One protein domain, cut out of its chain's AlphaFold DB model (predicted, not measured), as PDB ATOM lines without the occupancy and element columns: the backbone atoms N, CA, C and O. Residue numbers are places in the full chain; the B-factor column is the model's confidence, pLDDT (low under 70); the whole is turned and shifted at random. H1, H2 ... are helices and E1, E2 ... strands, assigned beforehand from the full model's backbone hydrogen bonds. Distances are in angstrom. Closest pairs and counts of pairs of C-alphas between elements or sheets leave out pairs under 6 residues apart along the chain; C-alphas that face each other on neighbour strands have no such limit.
ATOM      1  N   SER A 426       1.915 -38.447 -13.595       87.62
ATOM      2  CA  SER A 426       1.531 -37.234 -12.872       87.62
ATOM      3  C   SER A 426       2.080 -36.009 -13.584       87.62
ATOM      4  O   SER A 426       3.247 -35.990 -13.978       87.62
ATOM      5  N   GLU A 427       1.245 -34.987 -13.749       90.38
ATOM      6  CA  GLU A 427       1.646 -33.699 -14.312       90.38
ATOM      7  C   GLU A 427       1.507 -32.637 -13.219       90.38
ATOM      8  O   GLU A 427       0.506 -32.579 -12.502       90.38
ATOM      9  N   THR A 428       2.545 -31.822 -13.050       93.88
ATOM     10  CA  THR A 428       2.605 -30.786 -12.011       93.88
ATOM     11  C   THR A 428       2.594 -29.400 -12.632       93.88
ATOM     12  O   THR A 428       3.222 -29.193 -13.671       93.88
ATOM     13  N   GLY A 429       1.961 -28.435 -11.970       92.19
ATOM     14  CA  GLY A 429       1.954 -27.037 -12.403       92.19
ATOM     15  C   GLY A 429       1.086 -26.777 -13.635       92.19
ATOM     16  O   GLY A 429       1.377 -25.878 -14.425       92.19
ATOM     17  N   VAL A 430       0.018 -27.552 -13.827       91.75
ATOM     18  CA  VAL A 430      -0.868 -27.399 -14.982       91.75
ATOM     19  C   VAL A 430      -1.794 -26.198 -14.778       91.75
ATOM     20  O   VAL A 430      -2.515 -26.146 -13.780       91.75
ATOM     21  N   PRO A 431      -1.814 -25.212 -15.697       92.88
ATOM     22  CA  PRO A 431      -2.698 -24.057 -15.578       92.88
ATOM     23  C   PRO A 431      -4.162 -24.478 -15.460       92.88
ATOM     24  O   PRO A 431      -4.653 -25.253 -16.280       92.88
ATOM     25  N   ARG A 432      -4.898 -23.896 -14.506       92.50
ATOM     26  CA  ARG A 432      -6.304 -24.248 -14.231       92.50
ATOM     27  C   ARG A 432      -7.230 -24.158 -15.450       92.50
ATOM     28  O   ARG A 432      -8.181 -24.918 -15.551       92.50
ATOM     29  N   LYS A 433      -6.904 -23.300 -16.424       91.62
ATOM     30  CA  LYS A 433      -7.617 -23.185 -17.712       91.62
ATOM     31  C   LYS A 433      -7.573 -24.448 -18.588       91.62
ATOM     32  O   LYS A 433      -8.328 -24.542 -19.547       91.62
ATOM     33  N   LEU A 434      -6.662 -25.380 -18.309       90.75
ATOM     34  CA  LEU A 434      -6.570 -26.675 -18.991       90.75
ATOM     35  C   LEU A 434      -7.413 -27.757 -18.305       90.75
ATOM     36  O   LEU A 434      -7.551 -28.852 -18.848       90.75
ATOM     37  N   VAL A 435      -7.982 -27.454 -17.138       92.19
ATOM     38  CA  VAL A 435      -8.928 -28.317 -16.436       92.19
ATOM     39  C   VAL A 435     -10.322 -28.052 -16.989       92.19
ATOM     40  O   VAL A 435     -10.818 -26.922 -16.974       92.19
ATOM     41  N   VAL A 436     -10.961 -29.104 -17.480       92.56
ATOM     42  CA  VAL A 436     -12.300 -29.064 -18.052       92.56
ATOM     43  C   VAL A 436     -13.233 -30.037 -17.343       92.56
ATOM     44  O   VAL A 436     -12.832 -31.003 -16.689       92.56
ATOM     45  N   THR A 437     -14.519 -29.742 -17.459       90.69
ATOM     46  CA  THR A 437     -15.609 -30.621 -17.041       90.69
ATOM     47  C   THR A 437     -15.723 -31.827 -17.980       90.69
ATOM     48  O   THR A 437     -15.142 -31.853 -19.063       90.69
ATOM     49  N   ASP A 438     -16.527 -32.816 -17.598       86.00
ATOM     50  CA  ASP A 438     -16.919 -33.957 -18.441       86.00
ATOM     51  C   ASP A 438     -17.597 -33.550 -19.761       86.00
ATOM     52  O   ASP A 438     -17.632 -34.322 -20.717       86.00
ATOM     53  N   LYS A 439     -18.105 -32.315 -19.830       85.50
ATOM     54  CA  LYS A 439     -18.685 -31.701 -21.029       85.50
ATOM     55  C   LYS A 439     -17.674 -30.931 -21.887       85.50
ATOM     56  O   LYS A 439     -18.081 -30.304 -22.859       85.50
ATOM     57  N   GLY A 440     -16.389 -30.926 -21.528       82.94
ATOM     58  CA  GLY A 440     -15.341 -30.204 -22.259       82.94
ATOM     59  C   GLY A 440     -15.353 -28.682 -22.063       82.94
ATOM     60  O   GLY A 440     -14.656 -27.971 -22.778       82.94
ATOM     61  N   VAL A 441     -16.125 -28.167 -21.099       86.94
ATOM     62  CA  VAL A 441     -16.160 -26.733 -20.753       86.94
ATOM     63  C   VAL A 441     -15.110 -26.437 -19.685       86.94
ATOM     64  O   VAL A 441     -14.923 -27.261 -18.785       86.94
ATOM     65  N   ALA A 442     -14.451 -25.276 -19.769       87.94
ATOM     66  CA  ALA A 442     -13.496 -24.809 -18.765       87.94
ATOM     67  C   ALA A 442     -14.105 -24.839 -17.352       87.94
ATOM     68  O   ALA A 442     -15.267 -24.494 -17.150       87.94
ATOM     69  N   TRP A 443     -13.325 -25.294 -16.373       89.44
ATOM     70  CA  TRP A 443     -13.796 -25.414 -14.999       89.44
ATOM     71  C   TRP A 443     -13.812 -24.049 -14.287       89.44
ATOM     72  O   TRP A 443     -12.757 -23.463 -14.050       89.44
ATOM     73  N   GLU A 444     -14.992 -23.569 -13.889       89.94
ATOM     74  CA  GLU A 444     -15.163 -22.258 -13.225       89.94
ATOM     75  C   GLU A 444     -15.239 -22.329 -11.685       89.94
ATOM     76  O   GLU A 444     -15.116 -21.310 -11.011       89.94
ATOM     77  N   GLY A 445     -15.420 -23.518 -11.101       90.50
ATOM     78  CA  GLY A 445     -15.569 -23.691  -9.648       90.50
ATOM     79  C   GLY A 445     -14.247 -23.851  -8.894       90.50
ATOM     80  O   GLY A 445     -13.208 -24.127  -9.495       90.50
ATOM     81  N   ASP A 446     -14.278 -23.758  -7.561       92.44
ATOM     82  CA  ASP A 446     -13.131 -24.087  -6.705       92.44
ATOM     83  C   ASP A 446     -12.705 -25.551  -6.853       92.44
ATOM     84  O   ASP A 446     -13.517 -26.468  -6.761       92.44
ATOM     85  N   LEU A 447     -11.422 -25.760  -7.168       93.44
ATOM     86  CA  LEU A 447     -10.831 -27.092  -7.251       93.44
ATOM     87  C   LEU A 447     -10.307 -27.479  -5.872       93.44
ATOM     88  O   LEU A 447      -9.587 -26.711  -5.231       93.44
ATOM     89  N   GLU A 448     -10.649 -28.686  -5.441       95.12
ATOM     90  CA  GLU A 448     -10.167 -29.284  -4.205       95.12
ATOM     91  C   GLU A 448      -9.343 -30.535  -4.526       95.12
ATOM     92  O   GLU A 448      -9.461 -31.146  -5.592       95.12
ATOM     93  N   VAL A 449      -8.467 -30.918  -3.598       95.69
ATOM     94  CA  VAL A 449      -7.705 -32.164  -3.718       95.69
ATOM     95  C   VAL A 449      -8.679 -33.343  -3.684       95.69
ATOM     96  O   VAL A 449      -9.508 -33.444  -2.785       95.69
ATOM     97  N   GLY A 450      -8.569 -34.245  -4.658       93.19
ATOM     98  CA  GLY A 450      -9.466 -35.383  -4.843       93.19
ATOM     99  C   GLY A 450     -10.593 -35.147  -5.852       93.19
ATOM    100  O   GLY A 450     -11.259 -36.113  -6.231       93.19
ATOM    101  N   THR A 451     -10.795 -33.913  -6.334       93.38
ATOM    102  CA  THR A 451     -11.790 -33.638  -7.378       93.38
ATOM    103  C   THR A 451     -11.423 -34.393  -8.655       93.38
ATOM    104  O   THR A 451     -10.296 -34.305  -9.148       93.38
ATOM    105  N   LYS A 452     -12.391 -35.147  -9.185       93.31
ATOM    106  CA  LYS A 452     -12.264 -35.819 -10.477       93.31
ATOM    107  C   LYS A 452     -12.558 -34.817 -11.582       93.31
ATOM    108  O   LYS A 452     -13.634 -34.223 -11.604       93.31
ATOM    109  N   VAL A 453     -11.608 -34.650 -12.483       93.81
ATOM    110  CA  VAL A 453     -11.671 -33.678 -13.572       93.81
ATOM    111  C   VAL A 453     -11.160 -34.307 -14.859       93.81
ATOM    112  O   VAL A 453     -10.574 -35.389 -14.847       93.81
ATOM    113  N   TYR A 454     -11.360 -33.612 -15.969       92.50
ATOM    114  CA  TYR A 454     -10.666 -33.908 -17.210       92.50
ATOM    115  C   TYR A 454      -9.584 -32.852 -17.396       92.50
ATOM    116  O   TYR A 454      -9.865 -31.660 -17.315       92.50
ATOM    117  N   VAL A 455      -8.338 -33.265 -17.611       91.12
ATOM    118  CA  VAL A 455      -7.237 -32.316 -17.820       91.12
ATOM    119  C   VAL A 455      -6.688 -32.477 -19.217       91.12
ATOM    120  O   VAL A 455      -6.342 -33.585 -19.630       91.12
ATOM    121  N   ASN A 456      -6.628 -31.362 -19.942       87.50
ATOM    122  CA  ASN A 456      -6.065 -31.284 -21.278       87.50
ATOM    123  C   ASN A 456      -4.559 -31.582 -21.219       87.50
ATOM    124  O   ASN A 456      -3.765 -30.706 -20.868       87.50
ATOM    125  N   TYR A 457      -4.191 -32.827 -21.530       84.75
ATOM    126  CA  TYR A 457      -2.830 -33.341 -21.374       84.75
ATOM    127  C   TYR A 457      -1.864 -32.516 -22.207       84.75
ATOM    128  O   TYR A 457      -2.020 -32.423 -23.429       84.75
ATOM    129  N   LYS A 458      -0.908 -31.857 -21.537       81.56
ATOM    130  CA  LYS A 458       0.082 -30.964 -22.160       81.56
ATOM    131  C   LYS A 458      -0.533 -29.864 -23.052       81.56
ATOM    132  O   LYS A 458       0.139 -29.319 -23.926       81.56
ATOM    133  N   GLY A 459      -1.816 -29.530 -22.860       76.88
ATOM    134  CA  GLY A 459      -2.550 -28.544 -23.664       76.88
ATOM    135  C   GLY A 459      -2.896 -28.977 -25.098       76.88
ATOM    136  O   GLY A 459      -3.203 -28.118 -25.926       76.88
ATOM    137  N   LEU A 460      -2.855 -30.278 -25.402       69.31
ATOM    138  CA  LEU A 460      -2.914 -30.843 -26.759       69.31
ATOM    139  C   LEU A 460      -4.322 -31.060 -27.350       69.31
ATOM    140  O   LEU A 460      -4.452 -31.637 -28.424       69.31
ATOM    141  N   GLY A 461      -5.384 -30.616 -26.677       78.81
ATOM    142  CA  GLY A 461      -6.769 -30.700 -27.171       78.81
ATOM    143  C   GLY A 461      -7.474 -32.035 -26.898       78.81
ATOM    144  O   GLY A 461      -8.615 -32.226 -27.311       78.81
ATOM    145  N   LYS A 462      -6.846 -32.958 -26.162       83.81
ATOM    146  CA  LYS A 462      -7.534 -34.107 -25.556       83.81
ATOM    147  C   LYS A 462      -7.424 -34.007 -24.051       83.81
ATOM    148  O   LYS A 462      -6.321 -33.889 -23.516       83.81
ATOM    149  N   ALA A 463      -8.563 -34.061 -23.375       88.00
ATOM    150  CA  ALA A 463      -8.583 -34.131 -21.931       88.00
ATOM    151  C   ALA A 463      -8.818 -35.558 -21.462       88.00
ATOM    152  O   ALA A 463      -9.728 -36.256 -21.920       88.00
ATOM    153  N   PHE A 464      -7.966 -35.973 -20.535       90.31
ATOM    154  CA  PHE A 464      -7.982 -37.300 -19.948       90.31
ATOM    155  C   PHE A 464      -8.484 -37.215 -18.507       90.31
ATOM    156  O   PHE A 464      -8.265 -36.194 -17.844       90.31
ATOM    157  N   PRO A 465      -9.167 -38.262 -18.022       92.06
ATOM    158  CA  PRO A 465      -9.591 -38.340 -16.635       92.06
ATOM    159  C   PRO A 465      -8.388 -38.243 -15.693       92.06
ATOM    160  O   PRO A 465      -7.421 -38.999 -15.807       92.06
ATOM    161  N   ALA A 466      -8.463 -37.326 -14.737       93.00
ATOM    162  CA  ALA A 466      -7.430 -37.125 -13.737       93.00
ATOM    163  C   ALA A 466      -8.039 -36.792 -12.372       93.00
ATOM    164  O   ALA A 466      -9.188 -36.352 -12.255       93.00
ATOM    165  N   ILE A 467      -7.251 -37.008 -11.322       93.62
ATOM    166  CA  ILE A 467      -7.606 -36.609  -9.959       93.62
ATOM    167  C   ILE A 467      -6.636 -35.528  -9.510       93.62
ATOM    168  O   ILE A 467      -5.421 -35.721  -9.550       93.62
ATOM    169  N   ILE A 468      -7.181 -34.401  -9.052       96.06
ATOM    170  CA  ILE A 468      -6.375 -33.309  -8.508       96.06
ATOM    171  C   ILE A 468      -5.656 -33.789  -7.246       96.06
ATOM    172  O   ILE A 468      -6.286 -34.177  -6.261       96.06
ATOM    173  N   LYS A 469      -4.328 -33.734  -7.258       96.12
ATOM    174  CA  LYS A 469      -3.458 -34.110  -6.141       96.12
ATOM    175  C   LYS A 469      -3.101 -32.908  -5.279       96.12
ATOM    176  O   LYS A 469      -2.987 -33.023  -4.059       96.12
ATOM    177  N   ARG A 470      -2.911 -31.750  -5.910       95.50
ATOM    178  CA  ARG A 470      -2.561 -30.496  -5.241       95.50
ATOM    179  C   ARG A 470      -3.101 -29.310  -6.026       95.50
ATOM    180  O   ARG A 470      -3.114 -29.327  -7.250       95.50
ATOM    181  N   VAL A 471      -3.525 -28.278  -5.306       96.06
ATOM    182  CA  VAL A 471      -3.956 -27.000  -5.883       96.06
ATOM    183  C   VAL A 471      -3.019 -25.917  -5.375       96.06
ATOM    184  O   VAL A 471      -2.915 -25.711  -4.164       96.06
ATOM    185  N   HIS A 472      -2.344 -25.237  -6.293       94.50
ATOM    186  CA  HIS A 472      -1.448 -24.128  -5.990       94.50
ATOM    187  C   HIS A 472      -2.224 -22.823  -6.159       94.50
ATOM    188  O   HIS A 472      -2.524 -22.376  -7.265       94.50
ATOM    189  N   LYS A 473      -2.617 -22.218  -5.034       90.88
ATOM    190  CA  LYS A 473      -3.408 -20.976  -5.054       90.88
ATOM    191  C   LYS A 473      -2.609 -19.775  -5.564       90.88
ATOM    192  O   LYS A 473      -3.210 -18.846  -6.090       90.88
ATOM    193  N   ASP A 474      -1.286 -19.811  -5.420       92.12
ATOM    194  CA  ASP A 474      -0.415 -18.663  -5.677       92.12
ATOM    195  C   ASP A 474      -0.163 -18.422  -7.176       92.12
ATOM    196  O   ASP A 474      -0.036 -17.275  -7.597       92.12
ATOM    197  N   ASP A 475      -0.127 -19.479  -7.994       90.62
ATOM    198  CA  ASP A 475       0.154 -19.411  -9.438       90.62
ATOM    199  C   ASP A 475      -1.025 -19.870 -10.321       90.62
ATOM    200  O   ASP A 475      -0.926 -19.878 -11.550       90.62
ATOM    201  N   ASN A 476      -2.165 -20.201  -9.701       91.88
ATOM    202  CA  ASN A 476      -3.368 -20.717 -10.357       91.88
ATOM    203  C   ASN A 476      -3.106 -21.990 -11.188       91.88
ATOM    204  O   ASN A 476      -3.679 -22.183 -12.272       91.88
ATOM    205  N   THR A 477      -2.242 -22.866 -10.671       94.81
ATOM    206  CA  THR A 477      -1.946 -24.176 -11.254       94.81
ATOM    207  C   THR A 477      -2.417 -25.330 -10.369       94.81
ATOM    208  O   THR A 477      -2.721 -25.174  -9.182       94.81
ATOM    209  N   VAL A 478      -2.524 -26.516 -10.964       94.81
ATOM    210  CA  VAL A 478      -2.874 -27.758 -10.275       94.81
ATOM    211  C   VAL A 478      -1.897 -28.870 -10.632       94.81
ATOM    212  O   VAL A 478      -1.390 -28.929 -11.750       94.81
ATOM    213  N   ASP A 479      -1.656 -29.759  -9.673       94.69
ATOM    214  CA  ASP A 479      -0.989 -31.036  -9.906       94.69
ATOM    215  C   ASP A 479      -2.058 -32.129  -9.932       94.69
ATOM    216  O   ASP A 479      -2.937 -32.157  -9.059       94.69
ATOM    217  N   HIS A 480      -1.972 -33.058 -10.875       91.25
ATOM    218  CA  HIS A 480      -2.926 -34.158 -11.001       91.25
ATOM    219  C   HIS A 480      -2.247 -35.459 -11.412       91.25
ATOM    220  O   HIS A 480      -1.198 -35.461 -12.052       91.25
ATOM    221  N   ASP A 481      -2.887 -36.565 -11.045       90.06
ATOM    222  CA  ASP A 481      -2.490 -37.907 -11.462       90.06
ATOM    223  C   ASP A 481      -3.519 -38.413 -12.488       90.06
ATOM    224  O   ASP A 481      -4.732 -38.380 -12.225       90.06
ATOM    225  N   TYR A 482      -3.053 -38.856 -13.658       86.19
ATOM    226  CA  TYR A 482      -3.912 -39.472 -14.669       86.19
ATOM    227  C   TYR A 482      -4.379 -40.849 -14.200       86.19
ATOM    228  O   TYR A 482      -3.615 -41.634 -13.640       86.19
ATOM    229  N   LYS A 483      -5.663 -41.144 -14.410       82.12
ATOM    230  CA  LYS A 483      -6.276 -42.419 -14.019       82.12
ATOM    231  C   LYS A 483      -6.626 -43.235 -15.257       82.12
ATOM    232  O   LYS A 483      -7.254 -42.706 -16.172       82.12
ATOM    233  N   CYS A 484      -6.304 -44.530 -15.236       68.50
ATOM    234  CA  CYS A 484      -6.785 -45.469 -16.248       68.50
ATOM    235  C   CYS A 484      -8.314 -45.426 -16.344       68.50
ATOM    236  O   CYS A 484      -8.981 -45.355 -15.303       68.50
ATOM    237  N   PRO A 485      -8.890 -45.591 -17.544       61.56
ATOM    238  CA  PRO A 485     -10.304 -45.885 -17.754       61.56
ATOM    239  C   PRO A 485     -10.783 -47.227 -17.164       61.56
ATOM    240  O   PRO A 485     -11.377 -48.026 -17.880       61.56
ATOM    241  N   GLU A 486     -10.584 -47.525 -15.881       54.41
ATOM    242  CA  GLU A 486     -11.137 -48.762 -15.296       54.41
ATOM    243  C   GLU A 486     -12.658 -48.669 -15.042       54.41
ATOM    244  O   GLU A 486     -13.329 -49.694 -14.978       54.41
ATOM    245  N   ASP A 487     -13.241 -47.459 -15.055       54.66
ATOM    246  CA  ASP A 487     -14.651 -47.203 -14.692       54.66
ATOM    247  C   ASP A 487     -15.472 -46.452 -15.770       54.66
ATOM    248  O   ASP A 487     -16.360 -45.656 -15.457       54.66
ATOM    249  N   GLY A 488     -15.179 -46.639 -17.060       63.09
ATOM    250  CA  GLY A 488     -15.988 -46.054 -18.148       63.09
ATOM    251  C   GLY A 488     -15.732 -44.570 -18.461       63.09
ATOM    252  O   GLY A 488     -16.513 -43.957 -19.189       63.09
ATOM    253  N   TRP A 489     -14.632 -43.997 -17.963       69.25
ATOM    254  CA  TRP A 489     -14.190 -42.638 -18.297       69.25
ATOM    255  C   TRP A 489     -13.458 -42.663 -19.638       69.25
ATOM    256  O   TRP A 489     -12.407 -43.284 -19.760       69.25
ATOM    257  N   LYS A 490     -14.014 -42.015 -20.662       76.44
ATOM    258  CA  LYS A 490     -13.386 -41.915 -21.987       76.44
ATOM    259  C   LYS A 490     -12.714 -40.558 -22.124       76.44
ATOM    260  O   LYS A 490     -13.263 -39.570 -21.651       76.44
ATOM    261  N   ALA A 491     -11.558 -40.511 -22.784       78.25
ATOM    262  CA  ALA A 491     -10.959 -39.240 -23.177       78.25
ATOM    263  C   ALA A 491     -11.982 -38.410 -23.968       78.25
ATOM    264  O   ALA A 491     -12.720 -38.950 -24.799       78.25
ATOM    265  N   ILE A 492     -12.025 -37.110 -23.696       82.44
ATOM    266  CA  ILE A 492     -12.895 -36.167 -24.400       82.44
ATOM    267  C   ILE A 492     -12.036 -35.244 -25.258       82.44
ATOM    268  O   ILE A 492     -10.969 -34.787 -24.835       82.44
ATOM    269  N   GLU A 493     -12.483 -34.983 -26.483       76.25
ATOM    270  CA  GLU A 493     -11.885 -33.942 -27.313       76.25
ATOM    271  C   GLU A 493     -12.306 -32.579 -26.773       76.25
ATOM    272  O   GLU A 493     -13.475 -32.338 -26.471       76.25
ATOM    273  N   VAL A 494     -11.332 -31.691 -26.626       73.75
ATOM    274  CA  VAL A 494     -11.527 -30.339 -26.116       73.75
ATOM    275  C   VAL A 494     -10.981 -29.380 -27.153       73.75
ATOM    276  O   VAL A 494      -9.900 -29.602 -27.701       73.75
ATOM    277  N   ALA A 495     -11.696 -28.287 -27.403       63.91
ATOM    278  CA  ALA A 495     -11.166 -27.228 -28.247       63.91
ATOM    279  C   ALA A 495      -9.782 -26.786 -27.716       63.91
ATOM    280  O   ALA A 495      -9.603 -26.642 -26.499       63.91
ATOM    281  N   PRO A 496      -8.781 -26.590 -28.590       57.59
ATOM    282  CA  PRO A 496      -7.457 -26.159 -28.165       57.59
ATOM    283  C   PRO A 496      -7.557 -24.850 -27.372       57.59
ATOM    284  O   PRO A 496      -8.373 -23.983 -27.675       57.59
ATOM    285  N   SER A 497      -6.726 -24.691 -26.338       54.59
ATOM    286  CA  SER A 497      -6.845 -23.579 -25.376       54.59
ATOM    287  C   SER A 497      -6.766 -22.175 -26.007       54.59
ATOM    288  O   SER A 497      -7.322 -21.224 -25.458       54.59
ATOM    289  N   SER A 498      -6.138 -22.046 -27.180       47.03
ATOM    290  CA  SER A 498      -6.127 -20.822 -27.992       47.03
ATOM    291  C   SER A 498      -7.478 -20.522 -28.652       47.03
ATOM    292  O   SER A 498      -7.860 -19.357 -28.750       47.03
ATOM    293  N   ALA A 499      -8.229 -21.551 -29.058       45.41
ATOM    294  CA  ALA A 499      -9.587 -21.405 -29.575       45.41
ATOM    295  C   ALA A 499     -10.555 -20.990 -28.461       45.41
ATOM    296  O   ALA A 499     -11.382 -20.115 -28.687       45.41
ATOM    297  N   VAL A 500     -10.392 -21.524 -27.244       46.47
ATOM    298  CA  VAL A 500     -11.194 -21.127 -26.069       46.47
ATOM    299  C   VAL A 500     -10.990 -19.647 -25.719       46.47
ATOM    300  O   VAL A 500     -11.966 -18.955 -25.452       46.47
ATOM    301  N   GLN A 501      -9.755 -19.126 -25.795       43.97
ATOM    302  CA  GLN A 501      -9.481 -17.694 -25.579       43.97
ATOM    303  C   GLN A 501     -10.136 -16.785 -26.625       43.97
ATOM    304  O   GLN A 501     -10.583 -15.689 -26.283       43.97
ATOM    305  N   LYS A 502     -10.177 -17.212 -27.893       43.34
ATOM    306  CA  LYS A 502     -10.797 -16.441 -28.982       43.34
ATOM    307  C   LYS A 502     -12.326 -16.479 -28.883       43.34
ATOM    308  O   LYS A 502     -12.973 -15.454 -29.054       43.34
ATOM    309  N   TRP A 503     -12.887 -17.630 -28.506       40.47
ATOM    310  CA  TRP A 503     -14.325 -17.795 -28.286       40.47
ATOM    311  C   TRP A 503     -14.831 -16.952 -27.115       40.47
ATOM    312  O   TRP A 503     -15.817 -16.243 -27.271       40.47
ATOM    313  N   SER A 504     -14.121 -16.939 -25.978       45.56
ATOM    314  CA  SER A 504     -14.532 -16.138 -24.819       45.56
ATOM    315  C   SER A 504     -14.480 -14.631 -25.095       45.56
ATOM    316  O   SER A 504     -15.354 -13.901 -24.642       45.56
ATOM    317  N   THR A 505     -13.499 -14.156 -25.875       48.69
ATOM    318  CA  THR A 505     -13.404 -12.727 -26.235       48.69
ATOM    319  C   THR A 505     -14.432 -12.291 -27.281       48.69
ATOM    320  O   THR A 505     -14.865 -11.140 -27.254       48.69
ATOM    321  N   GLU A 506     -14.848 -13.175 -28.193       46.75
ATOM    322  CA  GLU A 506     -15.935 -12.890 -29.141       46.75
ATOM    323  C   GLU A 506     -17.317 -12.940 -28.470       46.75
ATOM    324  O   GLU A 506     -18.160 -12.090 -28.758       46.75
ATOM    325  N   GLU A 507     -17.544 -13.861 -27.526       48.47
ATOM    326  CA  GLU A 507     -18.790 -13.928 -26.748       48.47
ATOM    327  C   GLU A 507     -18.945 -12.741 -25.781       48.47
ATOM    328  O   GLU A 507     -20.050 -12.221 -25.618       48.47
ATOM    329  N   GLU A 508     -17.851 -12.277 -25.161       52.00
ATOM    330  CA  GLU A 508     -17.856 -11.060 -24.336       52.00
ATOM    331  C   GLU A 508     -18.133  -9.805 -25.176       52.00
ATOM    332  O   GLU A 508     -18.969  -8.995 -24.779       52.00
ATOM    333  N   LYS A 509     -17.541  -9.681 -26.374       51.16
ATOM    334  CA  LYS A 509     -17.858  -8.575 -27.299       51.16
ATOM    335  C   LYS A 509     -19.305  -8.604 -27.786       51.16
ATOM    336  O   LYS A 509     -19.948  -7.562 -27.826       51.16
ATOM    337  N   GLY A 510     -19.842  -9.784 -28.102       53.34
ATOM    338  CA  GLY A 510     -21.247  -9.927 -28.494       53.34
ATOM    339  C   GLY A 510     -22.224  -9.511 -27.387       53.34
ATOM    340  O   GLY A 510     -23.239  -8.880 -27.670       53.34
ATOM    341  N   LYS A 511     -21.894  -9.795 -26.119       55.62
ATOM    342  CA  LYS A 511     -22.697  -9.381 -24.954       55.62
ATOM    343  C   LYS A 511     -22.547  -7.897 -24.605       55.62
ATOM    344  O   LYS A 511     -23.501  -7.303 -24.105       55.62
ATOM    345  N   GLU A 512     -21.387  -7.287 -24.853       55.53
ATOM    346  CA  GLU A 512     -21.212  -5.832 -24.716       55.53
ATOM    347  C   GLU A 512     -22.007  -5.062 -25.782       55.53
ATOM    348  O   GLU A 512     -22.663  -4.075 -25.446       55.53
ATOM    349  N   ASP A 513     -22.038  -5.548 -27.026       55.50
ATOM    350  CA  ASP A 513     -22.797  -4.918 -28.112       55.50
ATOM    351  C   ASP A 513     -24.325  -5.075 -27.941       55.50
ATOM    352  O   ASP A 513     -25.074  -4.141 -28.239       55.50
ATOM    353  N   GLU A 514     -24.809  -6.199 -27.390       52.88
ATOM    354  CA  GLU A 514     -26.230  -6.363 -27.028       52.88
ATOM    355  C   GLU A 514     -26.656  -5.463 -25.854       52.88
ATOM    356  O   GLU A 514     -27.770  -4.938 -25.859       52.88
ATOM    357  N   ASN A 515     -25.775  -5.210 -24.879       53.38
ATOM    358  CA  ASN A 515     -26.057  -4.281 -23.775       53.38
ATOM    359  C   ASN A 515     -25.911  -2.799 -24.160       53.38
ATOM    360  O   ASN A 515     -26.390  -1.939 -23.425       53.38
ATOM    361  N   ALA A 516     -25.275  -2.480 -25.289       54.00
ATOM    362  CA  ALA A 516     -25.187  -1.116 -25.814       54.00
ATOM    363  C   ALA A 516     -26.396  -0.718 -26.690       54.00
ATOM    364  O   ALA A 516     -26.526   0.452 -27.056       54.00
ATOM    365  N   GLN A 517     -27.274  -1.671 -27.036       45.19
ATOM    366  CA  GLN A 517     -28.480  -1.451 -27.852       45.19
ATOM    367  C   GLN A 517     -29.810  -1.559 -27.078       45.19
ATOM    368  O   GLN A 517     -30.872  -1.413 -27.688       45.19
TER     369      GLN A 517
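Overview. This is residues 426 to 517 of the 518 residues of the protein "Hypothetical protein" of Heterosigma akashiwo (UniProt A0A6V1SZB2). A small body made of one strongly twisted sheet of four strands has a single helix, H1, reaching away from it as an arm; residues 504 to 517, of which 504 to 515 belong to H1, stick out free. The long link of residues 432 to 451, between E1 and E2, has no named element, and its C-alphas lie 2 to 15 A from the mean of all C-alphas. The 92 printed residues hold four named strands and then one named helix, E1 E2 E3 E4 H1; the sheet runs E1 E4 E3 E2, all antiparallel, and the class is mixed, helices and strands. The whole is only just compact, close to loose, with a radius of gyration of the C-alphas of 14.7 A, and it is elongated, spanning 51 by 30 by 19 A.

Along the chain. E1 is residues 426 to 431, 14.1 A long, beginning at C-alpha 426 at (1.531, -37.234, -12.872). E2 is residues 452 to 456, 13.3 A. E3, the longest strand, is residues 462 to 472, 22.8 A, and bends by 87 degrees at residue 469. E4 is residues 477 to 482, 15.8 A. H1 is residues 497 to 515, 27.3 A, from C-alpha 497 at (-6.845, -23.579, -25.376) to C-alpha 515 at (-26.057, -4.281, -23.775).

Arrangement. E1, an edge strand, is the antiparallel neighbour of E4 at 150 degrees, with N 427 and O 480 at 3.0 A. E4 and E3 form a hairpin at 125 degrees, with N 469 and O 479 at 2.8 A. E3 and E2, the other edge strand, form a hairpin at 115 degrees, with N 455 and O 464 at 2.9 A. E2, E3 and E4 are a meander, each strand the antiparallel neighbour of the one before, and E1 to E4 a Greek key, with the first strand the antiparallel neighbour of the fourth. From edge to edge the strands' lines turn by 106 degrees. Residues 462 to 463 of E3 pair antiparallel with residues 492 to 493, in the link to H1. H1 is not on the sheet, and it is apart from E1, E2 and E3. Each O i to N i+4 pair in H1 is within hydrogen-bond range.

Size, cuts and confidence. The C-alphas farthest apart, those of Glu 486 and Gln 517, are 51.9 A apart. Without the stretch that stands free, the body of 78 residues spans 32 by 32 by 20 A. The printed part has no cut. The links E1 to E2, 20 residues, and E4 to H1, 14 residues, are long; the other two are tight. The mean pLDDT of the printed part is 77.7; residue 460, residues 484 to 489 and residues 495 to 517 are under 70, and the mean in H1 is 49.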